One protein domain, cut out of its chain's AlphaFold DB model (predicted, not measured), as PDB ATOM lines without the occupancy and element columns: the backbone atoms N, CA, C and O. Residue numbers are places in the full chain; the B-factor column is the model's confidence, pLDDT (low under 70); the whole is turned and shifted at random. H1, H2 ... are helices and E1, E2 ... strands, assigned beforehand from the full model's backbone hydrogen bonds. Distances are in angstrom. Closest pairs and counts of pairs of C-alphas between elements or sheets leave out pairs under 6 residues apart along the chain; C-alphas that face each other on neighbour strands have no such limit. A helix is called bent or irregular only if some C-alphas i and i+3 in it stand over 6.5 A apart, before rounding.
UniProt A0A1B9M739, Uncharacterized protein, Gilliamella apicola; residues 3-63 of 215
ATOM      1  N   THR A   3       4.449  49.070 -47.065       78.81
ATOM      2  CA  THR A   3       3.648  50.206 -46.607       78.81
ATOM      3  C   THR A   3       2.257  49.709 -46.243       78.81
ATOM      4  O   THR A   3       1.541  49.195 -47.104       78.81
ATOM      5  N   THR A   4       1.869  49.829 -44.974       75.06
ATOM      6  CA  THR A   4       0.531  49.426 -44.515       75.06
ATOM      7  C   THR A   4      -0.272  50.647 -44.056       75.06
ATOM      8  O   THR A   4       0.295  51.584 -43.483       75.06
ATOM      9  N   PRO A   5      -1.587  50.691 -44.338       78.56
ATOM     10  CA  PRO A   5      -2.437  51.795 -43.913       78.56
ATOM     11  C   PRO A   5      -2.739  51.697 -42.410       78.56
ATOM     12  O   PRO A   5      -3.317  50.720 -41.938       78.56
ATOM     13  N   SER A   6      -2.363  52.733 -41.660       80.50
ATOM     14  CA  SER A   6      -2.667  52.932 -40.239       80.50
ATOM     15  C   SER A   6      -3.730  54.027 -40.071       80.50
ATOM     16  O   SER A   6      -3.929  54.859 -40.957       80.50
ATOM     17  N   LYS A   7      -4.403  54.075 -38.909       75.31
ATOM     18  CA  LYS A   7      -5.396  55.119 -38.564       75.31
ATOM     19  C   LYS A   7      -4.849  56.554 -38.682       75.31
ATOM     20  O   LYS A   7      -5.648  57.480 -38.758       75.31
ATOM     21  N   GLN A   8      -3.527  56.739 -38.691       73.88
ATOM     22  CA  GLN A   8      -2.857  58.042 -38.812       73.88
ATOM     23  C   GLN A   8      -2.108  58.249 -40.145       73.88
ATOM     24  O   GLN A   8      -1.431  59.261 -40.298       73.88
ATOM     25  N   GLY A   9      -2.224  57.332 -41.114       83.00
ATOM     26  CA  GLY A   9      -1.572  57.445 -42.424       83.00
ATOM     27  C   GLY A   9      -0.837  56.176 -42.861       83.00
ATOM     28  O   GLY A   9      -0.911  55.135 -42.214       83.00
ATOM     29  N   LEU A  10      -0.147  56.257 -43.998       81.44
ATOM     30  CA  LEU A  10       0.688  55.173 -44.519       81.44
ATOM     31  C   LEU A  10       1.996  55.102 -43.724       81.44
ATOM     32  O   LEU A  10       2.704  56.099 -43.621       81.44
ATOM     33  N   GLN A  11       2.314  53.929 -43.177       82.69
ATOM     34  CA  GLN A  11       3.515  53.721 -42.370       82.69
ATOM     35  C   GLN A  11       4.341  52.563 -42.933       82.69
ATOM     36  O   GLN A  11       3.798  51.546 -43.378       82.69
ATOM     37  N   GLU A  12       5.661  52.737 -42.946       80.56
ATOM     38  CA  GLU A  12       6.596  51.720 -43.414       80.56
ATOM     39  C   GLU A  12       6.895  50.709 -42.308       80.56
ATOM     40  O   GLU A  12       7.301  51.077 -41.205       80.56
ATOM     41  N   TYR A  13       6.718  49.427 -42.620       81.62
ATOM     42  CA  TYR A  13       7.051  48.323 -41.728       81.62
ATOM     43  C   TYR A  13       8.114  47.416 -42.351       81.62
ATOM     44  O   TYR A  13       8.113  47.121 -43.556       81.62
ATOM     45  N   VAL A  14       9.021  46.938 -41.498       82.19
ATOM     46  CA  VAL A  14       9.930  45.838 -41.815       82.19
ATOM     47  C   VAL A  14       9.181  44.539 -41.539       82.19
ATOM     48  O   VAL A  14       8.965  44.171 -40.388       82.19
ATOM     49  N   CYS A  15       8.766  43.855 -42.601       78.75
ATOM     50  CA  CYS A  15       8.132  42.544 -42.509       78.75
ATOM     51  C   CYS A  15       9.139  41.467 -42.910       78.75
ATOM     52  O   CYS A  15       9.779  41.584 -43.958       78.75
ATOM     53  N   LEU A  16       9.252  40.416 -42.098       82.19
ATOM     54  CA  LEU A  16      10.020  39.226 -42.450       82.19
ATOM     55  C   LEU A  16       9.154  38.308 -43.336       82.19
ATOM     56  O   LEU A  16       8.002  38.052 -42.976       82.19
ATOM     57  N   PRO A  17       9.668  37.800 -44.472       81.12
ATOM     58  CA  PRO A  17       8.975  36.786 -45.259       81.12
ATOM     59  C   PRO A  17       8.660  35.547 -44.417       81.12
ATOM     60  O   PRO A  17       9.490  35.096 -43.627       81.12
ATOM     61  N   ILE A  18       7.478  34.959 -44.610       82.06
ATOM     62  CA  ILE A  18       7.038  33.803 -43.815       82.06
ATOM     63  C   ILE A  18       7.935  32.572 -44.004       82.06
ATOM     64  O   ILE A  18       8.096  31.791 -43.071       82.06
ATOM     65  N   SER A  19       8.588  32.433 -45.162       79.19
ATOM     66  CA  SER A  19       9.593  31.391 -45.416       79.19
ATOM     67  C   SER A  19      10.801  31.483 -44.486       79.19
ATOM     68  O   SER A  19      11.389  30.471 -44.113       79.19
ATOM     69  N   MET A  20      11.127  32.695 -44.038       85.25
ATOM     70  CA  MET A  20      12.272  32.975 -43.180       85.25
ATOM     71  C   MET A  20      11.918  32.934 -41.692       85.25
ATOM     72  O   MET A  20      12.764  33.224 -40.847       85.25
ATOM     73  N   ILE A  21      10.683  32.559 -41.336       85.69
ATOM     74  CA  ILE A  21      10.268  32.527 -39.933       85.69
ATOM     75  C   ILE A  21      11.120  31.560 -39.119       85.69
ATOM     76  O   ILE A  21      11.438  31.877 -37.985       85.69
ATOM     77  N   ASN A  22      11.570  30.444 -39.702       83.94
ATOM     78  CA  ASN A  22      12.355  29.409 -39.017       83.94
ATOM     79  C   ASN A  22      13.792  29.836 -38.664       83.94
ATOM     80  O   ASN A  22      14.533  29.061 -38.066       83.94
ATOM     81  N   GLY A  23      14.185  31.068 -38.995       80.88
ATOM     82  CA  GLY A  23      15.537  31.585 -38.769       80.88
ATOM     83  C   GLY A  23      15.917  31.722 -37.306       80.88
ATOM     84  O   GLY A  23      17.101  31.763 -36.997       80.88
ATOM     85  N   TRP A  24      14.935  31.719 -36.399       82.06
ATOM     86  CA  TRP A  24      15.179  31.671 -34.954       82.06
ATOM     87  C   TRP A  24      15.928  30.404 -34.508       82.06
ATOM     88  O   TRP A  24      16.500  30.394 -33.422       82.06
ATOM     89  N   LEU A  25      15.949  29.346 -35.331       81.81
ATOM     90  CA  LEU A  25      16.715  28.124 -35.072       81.81
ATOM     91  C   LEU A  25      18.215  28.288 -35.353       81.81
ATOM     92  O   LEU A  25      19.023  27.482 -34.889       81.81
ATOM     93  N   PHE A  26      18.609  29.310 -36.113       81.94
ATOM     94  CA  PHE A  26      20.007  29.545 -36.437       81.94
ATOM     95  C   PHE A  26      20.691  30.268 -35.272       81.94
ATOM     96  O   PHE A  26      20.536  31.465 -35.076       81.94
ATOM     97  N   GLY A  27      21.486  29.534 -34.492       78.06
ATOM     98  CA  GLY A  27      22.258  30.082 -33.366       78.06
ATOM     99  C   GLY A  27      23.540  30.833 -33.756       78.06
ATOM    100  O   GLY A  27      24.364  31.104 -32.885       78.06
ATOM    101  N   ILE A  28      23.758  31.118 -35.048       78.12
ATOM    102  CA  ILE A  28      24.995  31.715 -35.577       78.12
ATOM    103  C   ILE A  28      24.662  33.006 -36.334       78.12
ATOM    104  O   ILE A  28      23.995  32.976 -37.367       78.12
ATOM    105  N   GLU A  29      25.181  34.133 -35.843       76.62
ATOM    106  CA  GLU A  29      25.078  35.438 -36.503       76.62
ATOM    107  C   GLU A  29      26.189  35.615 -37.554       76.62
ATOM    108  O   GLU A  29      27.377  35.519 -37.239       76.62
ATOM    109  N   THR A  30      25.816  35.951 -38.795       75.94
ATOM    110  CA  THR A  30      26.745  36.173 -39.926       75.94
ATOM    111  C   THR A  30      27.717  37.339 -39.703       75.94
ATOM    112  O   THR A  30      28.783  37.391 -40.315       75.94
ATOM    113  N   SER A  31      27.387  38.259 -38.793       78.88
ATOM    114  CA  SER A  31      28.233  39.384 -38.378       78.88
ATOM    115  C   SER A  31      29.403  38.974 -37.478       78.88
ATOM    116  O   SER A  31      30.387  39.707 -37.400       78.88
ATOM    117  N   ARG A  32      29.322  37.816 -36.804       81.88
ATOM    118  CA  ARG A  32      30.332  37.338 -35.840       81.88
ATOM    119  C   ARG A  32      31.324  36.339 -36.435       81.88
ATOM    120  O   ARG A  32      32.128  35.763 -35.707       81.88
ATOM    121  N   VAL A  33      31.268  36.115 -37.746       84.94
ATOM    122  CA  VAL A  33      32.117  35.154 -38.461       84.94
ATOM    123  C   VAL A  33      33.184  35.883 -39.269       84.94
ATOM    124  O   VAL A  33      33.033  37.050 -39.631       84.94
ATOM    125  N   LYS A  34      34.280  35.184 -39.575       85.12
ATOM    126  CA  LYS A  34      35.338  35.719 -40.437       85.12
ATOM    127  C   LYS A  34      34.763  36.089 -41.815       85.12
ATOM    128  O   LYS A  34      33.964  35.315 -42.351       85.12
ATOM    129  N   PRO A  35      35.203  37.208 -42.418       84.56
ATOM    130  CA  PRO A  35      34.662  37.690 -43.689       84.56
ATOM    131  C   PRO A  35      34.801  36.672 -44.831       84.56
ATOM    132  O   PRO A  35      33.946  36.630 -45.706       84.56
ATOM    133  N   GLU A  36      35.811  35.802 -44.776       88.81
ATOM    134  CA  GLU A  36      36.060  34.733 -45.754       88.81
ATOM    135  C   GLU A  36      34.943  33.672 -45.817       88.81
ATOM    136  O   GLU A  36      34.677  33.130 -46.882       88.81
ATOM    137  N   ILE A  37      34.278  33.367 -44.693       85.38
ATOM    138  CA  ILE A  37      33.286  32.272 -44.592       85.38
ATOM    139  C   ILE A  37      31.850  32.805 -44.685       85.38
ATOM    140  O   ILE A  37      30.904  32.052 -44.919       85.38
ATOM    141  N   ARG A  38      31.675  34.116 -44.517       86.69
ATOM    142  CA  ARG A  38      30.365  34.758 -44.414       86.69
ATOM    143  C   ARG A  38      29.454  34.454 -45.605       86.69
ATOM    144  O   ARG A  38      28.310  34.075 -45.386       86.69
ATOM    145  N   ALA A  39      29.969  34.555 -46.831       86.94
ATOM    146  CA  ALA A  39      29.190  34.294 -48.044       86.94
ATOM    147  C   ALA A  39      28.682  32.842 -48.110       86.94
ATOM    148  O   ALA A  39      27.509  32.602 -48.387       86.94
ATOM    149  N   THR A  40      29.542  31.874 -47.783       87.94
ATOM    150  CA  THR A  40      29.177  30.451 -47.748       87.94
ATOM    151  C   THR A  40      28.135  30.164 -46.668       87.94
ATOM    152  O   THR A  40      27.212  29.381 -46.885       87.94
ATOM    153  N   LEU A  41      28.255  30.807 -45.503       87.06
ATOM    154  CA  LEU A  41      27.305  30.640 -44.404       87.06
ATOM    155  C   LEU A  41      25.935  31.249 -44.731       87.06
ATOM    156  O   LEU A  41      24.913  30.649 -44.413       87.06
ATOM    157  N   GLU A  42      25.910  32.414 -45.382       86.75
ATOM    158  CA  GLU A  42      24.676  33.056 -45.847       86.75
ATOM    159  C   GLU A  42      23.948  32.172 -46.869       86.75
ATOM    160  O   GLU A  42      22.749  31.939 -46.722       86.75
ATOM    161  N   GLN A  43      24.670  31.601 -47.840       88.00
ATOM    162  CA  GLN A  43      24.089  30.650 -48.791       88.00
ATOM    163  C   GLN A  43      23.509  29.419 -48.082       88.00
ATOM    164  O   GLN A  43      22.366  29.043 -48.331       88.00
ATOM    165  N   TYR A  44      24.267  28.824 -47.159       88.69
ATOM    166  CA  TYR A  44      23.807  27.660 -46.404       88.69
ATOM    167  C   TYR A  44      22.539  27.962 -45.592       88.69
ATOM    168  O   TYR A  44      21.599  27.172 -45.585       88.69
ATOM    169  N   GLN A  45      22.474  29.127 -44.940       87.31
ATOM    170  CA  GLN A  45      21.283  29.543 -44.197       87.31
ATOM    171  C   GLN A  45      20.071  29.726 -45.118       87.31
ATOM    172  O   GLN A  45      18.985  29.274 -44.756       87.31
ATOM    173  N   LEU A  46      20.247  30.328 -46.302       87.00
ATOM    174  CA  LEU A  46      19.191  30.459 -47.317       87.00
ATOM    175  C   LEU A  46      18.630  29.098 -47.744       87.00
ATOM    176  O   LEU A  46      17.418  28.904 -47.713       87.00
ATOM    177  N   GLU A  47      19.493  28.131 -48.042       87.81
ATOM    178  CA  GLU A  47      19.062  26.776 -48.406       87.81
ATOM    179  C   GLU A  47      18.358  26.067 -47.234       87.81
ATOM    180  O   GLU A  47      17.329  25.407 -47.410       87.81
ATOM    181  N   CYS A  48      18.854  26.241 -46.004       86.44
ATOM    182  CA  CYS A  48      18.204  25.699 -44.814       86.44
ATOM    183  C   CYS A  48      16.819  26.305 -44.566       86.44
ATOM    184  O   CYS A  48      15.920  25.573 -44.149       86.44
ATOM    185  N   PHE A  49      16.620  27.604 -44.811       87.38
ATOM    186  CA  PHE A  49      15.304  28.234 -44.688       87.38
ATOM    187  C   PHE A  49      14.264  27.522 -45.554       87.38
ATOM    188  O   PHE A  49      13.194  27.177 -45.048       87.38
ATOM    189  N   ASP A  50      14.596  27.233 -46.813       82.88
ATOM    190  CA  ASP A  50      13.691  26.557 -47.747       82.88
ATOM    191  C   ASP A  50      13.370  25.127 -47.298       82.88
ATOM    192  O   ASP A  50      12.206  24.714 -47.284       82.88
ATOM    193  N   VAL A  51      14.382  24.370 -46.868       85.62
ATOM    194  CA  VAL A  51      14.194  22.995 -46.374       85.62
ATOM    195  C   VAL A  51      13.315  22.979 -45.121       85.62
ATOM    196  O   VAL A  51      12.368  22.193 -45.037       85.62
ATOM    197  N   LEU A  52      13.587  23.864 -44.160       85.56
ATOM    198  CA  LEU A  52      12.823  23.959 -42.916       85.56
ATOM    199  C   LEU A  52      11.392  24.426 -43.182       85.56
ATOM    200  O   LEU A  52      10.454  23.874 -42.613       85.56
ATOM    201  N   TYR A  53      11.196  25.403 -44.066       82.62
ATOM    202  CA  TYR A  53       9.864  25.860 -44.441       82.62
ATOM    203  C   TYR A  53       9.039  24.738 -45.080       82.62
ATOM    204  O   TYR A  53       7.906  24.494 -44.663       82.62
ATOM    205  N   ASN A  54       9.625  23.985 -46.012       80.69
ATOM    206  CA  ASN A  54       8.962  22.842 -46.641       80.69
ATOM    207  C   ASN A  54       8.640  21.718 -45.641       80.69
ATOM    208  O   ASN A  54       7.588  21.085 -45.745       80.69
ATOM    209  N   HIS A  55       9.514  21.486 -44.657       83.56
ATOM    210  CA  HIS A  55       9.319  20.463 -43.630       83.56
ATOM    211  C   HIS A  55       8.255  20.847 -42.588       83.56
ATOM    212  O   HIS A  55       7.377  20.042 -42.277       83.56
ATOM    213  N   PHE A  56       8.316  22.070 -42.052       81.25
ATOM    214  CA  PHE A  56       7.446  22.527 -40.961       81.25
ATOM    215  C   PHE A  56       6.118  23.123 -41.438       81.25
ATOM    216  O   PHE A  56       5.129  23.078 -40.705       81.25
ATOM    217  N   MET A  57       6.052  23.650 -42.665       76.00
ATOM    218  CA  MET A  57       4.838  24.234 -43.250       76.00
ATOM    219  C   MET A  57       4.384  23.523 -44.540       76.00
ATOM    220  O   MET A  57       4.082  24.188 -45.536       76.00
ATOM    221  N   PRO A  58       4.208  22.184 -44.540       63.25
ATOM    222  CA  PRO A  58       3.838  21.443 -45.745       63.25
ATOM    223  C   PRO A  58       2.464  21.862 -46.284       63.25
ATOM    224  O   PRO A  58       2.245  21.822 -47.485       63.25
ATOM    225  N   LYS A  59       1.543  22.324 -45.422       55.88
ATOM    226  CA  LYS A  59       0.210  22.800 -45.832       55.88
ATOM    227  C   LYS A  59       0.233  24.169 -46.514       55.88
ATOM    228  O   LYS A  59      -0.572  24.379 -47.407       55.88
ATOM    229  N   VAL A  60       1.133  25.076 -46.125       53.69
ATOM    230  CA  VAL A  60       1.272  26.399 -46.770       53.69
ATOM    231  C   VAL A  60       2.061  26.259 -48.069       53.69
ATOM    232  O   VAL A  60       1.669  26.820 -49.087       53.69
ATOM    233  N   ALA A  61       3.093  25.407 -48.073       47.31
ATOM    234  CA  ALA A  61       3.760  24.974 -49.297       47.31
ATOM    235  C   ALA A  61       2.775  24.287 -50.267       47.31
ATOM    236  O   ALA A  61       2.865  24.514 -51.466       47.31
ATOM    237  N   GLN A  62       1.786  23.530 -49.767       50.34
ATOM    238  CA  GLN A  62       0.697  22.916 -50.550       50.34
ATOM    239  C   GLN A  62      -0.504  23.830 -50.853       50.34
ATOM    240  O   GLN A  62      -1.334  23.457 -51.679       50.34
ATOM    241  N   GLN A  63      -0.629  25.010 -50.240       49.03
ATOM    242  CA  GLN A  63      -1.741  25.934 -50.513       49.03
ATOM    243  C   GLN A  63      -1.551  26.742 -51.805       49.03
ATOM    244  O   GLN A  63      -2.500  27.364 -52.271       49.03
TER     245      GLN A  63
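This is residues 3 to 63 of the 215 residues of an uncharacterized protein of Gilliamella apicola (UniProt A0A1B9M739). A small strand hairpin, E1 and E2, makes one end of a flat, open shape, its residues 5 to 10 sticking out free; the chain then runs to a short helix, H1, which packs on residues 49 to 53 of one long helix, H2. The small helix H3 follows at the far end of H2. The printed part has 61 residues, with two named strands and then three named helices, E1 E2 H1 H2 H3; its class is mixed, and the sheet, in the order E1 - E2, is antiparallel. It is only just loose, close to extended, with a radius of gyration of the C-alphas of 15.8 A and spans of 46 by 32 by 16 A.

Begin at E1, residues 3 to 6, which forms an antiparallel hairpin with E2, residues 9 to 13; look for N 4 and O 11, 3.0 A apart, and N 6 and O 9, 2.9 A apart, both within hydrogen-bond range. Go on to H1, residues 18 to 25, which touches H2, residues 35 to 56, at a steep tilt of 66 degrees, opposite ways; their closest C-alphas, of Ser 19 and Tyr 53, are 5.6 A apart. H3, residues 58 to 61, is close to H2 but not clearly touching, the closest C-alphas being those of Asn 54 and Ala 61, 6.2 A apart. E1 and H2 are apart, and so are H1 and H3. Of the O i to N i+4 pairs, 0 of 4 are within hydrogen-bond range in H1, against 3 of 5 O i to N i+3 pairs, and 16 of 18 in H2; H3 is too short for such a pair.

Find C-alpha 3 at (3.648, 50.206, -46.607), where E1 begins its 9.4 A; E2 covers 12.6 A. H1 covers 14.2 A and is irregular, with C-alphas 19 and 22 at 7.2 A. From C-alpha 35 at (34.662, 37.690, -43.689) H2 runs 31.3 A; it is irregular too, with C-alphas 36 and 39 at 7.3 A. H3 covers 5.0 A and ends at C-alpha 61, (3.760, 24.974, -49.297).

Look at Lys 7 and Glu 36 for the two C-alphas farthest apart, 46.8 A. The printed part has no cut and no long link. Mean pLDDT of the printed part is 79.7, and residues 58 to 63 are under 70.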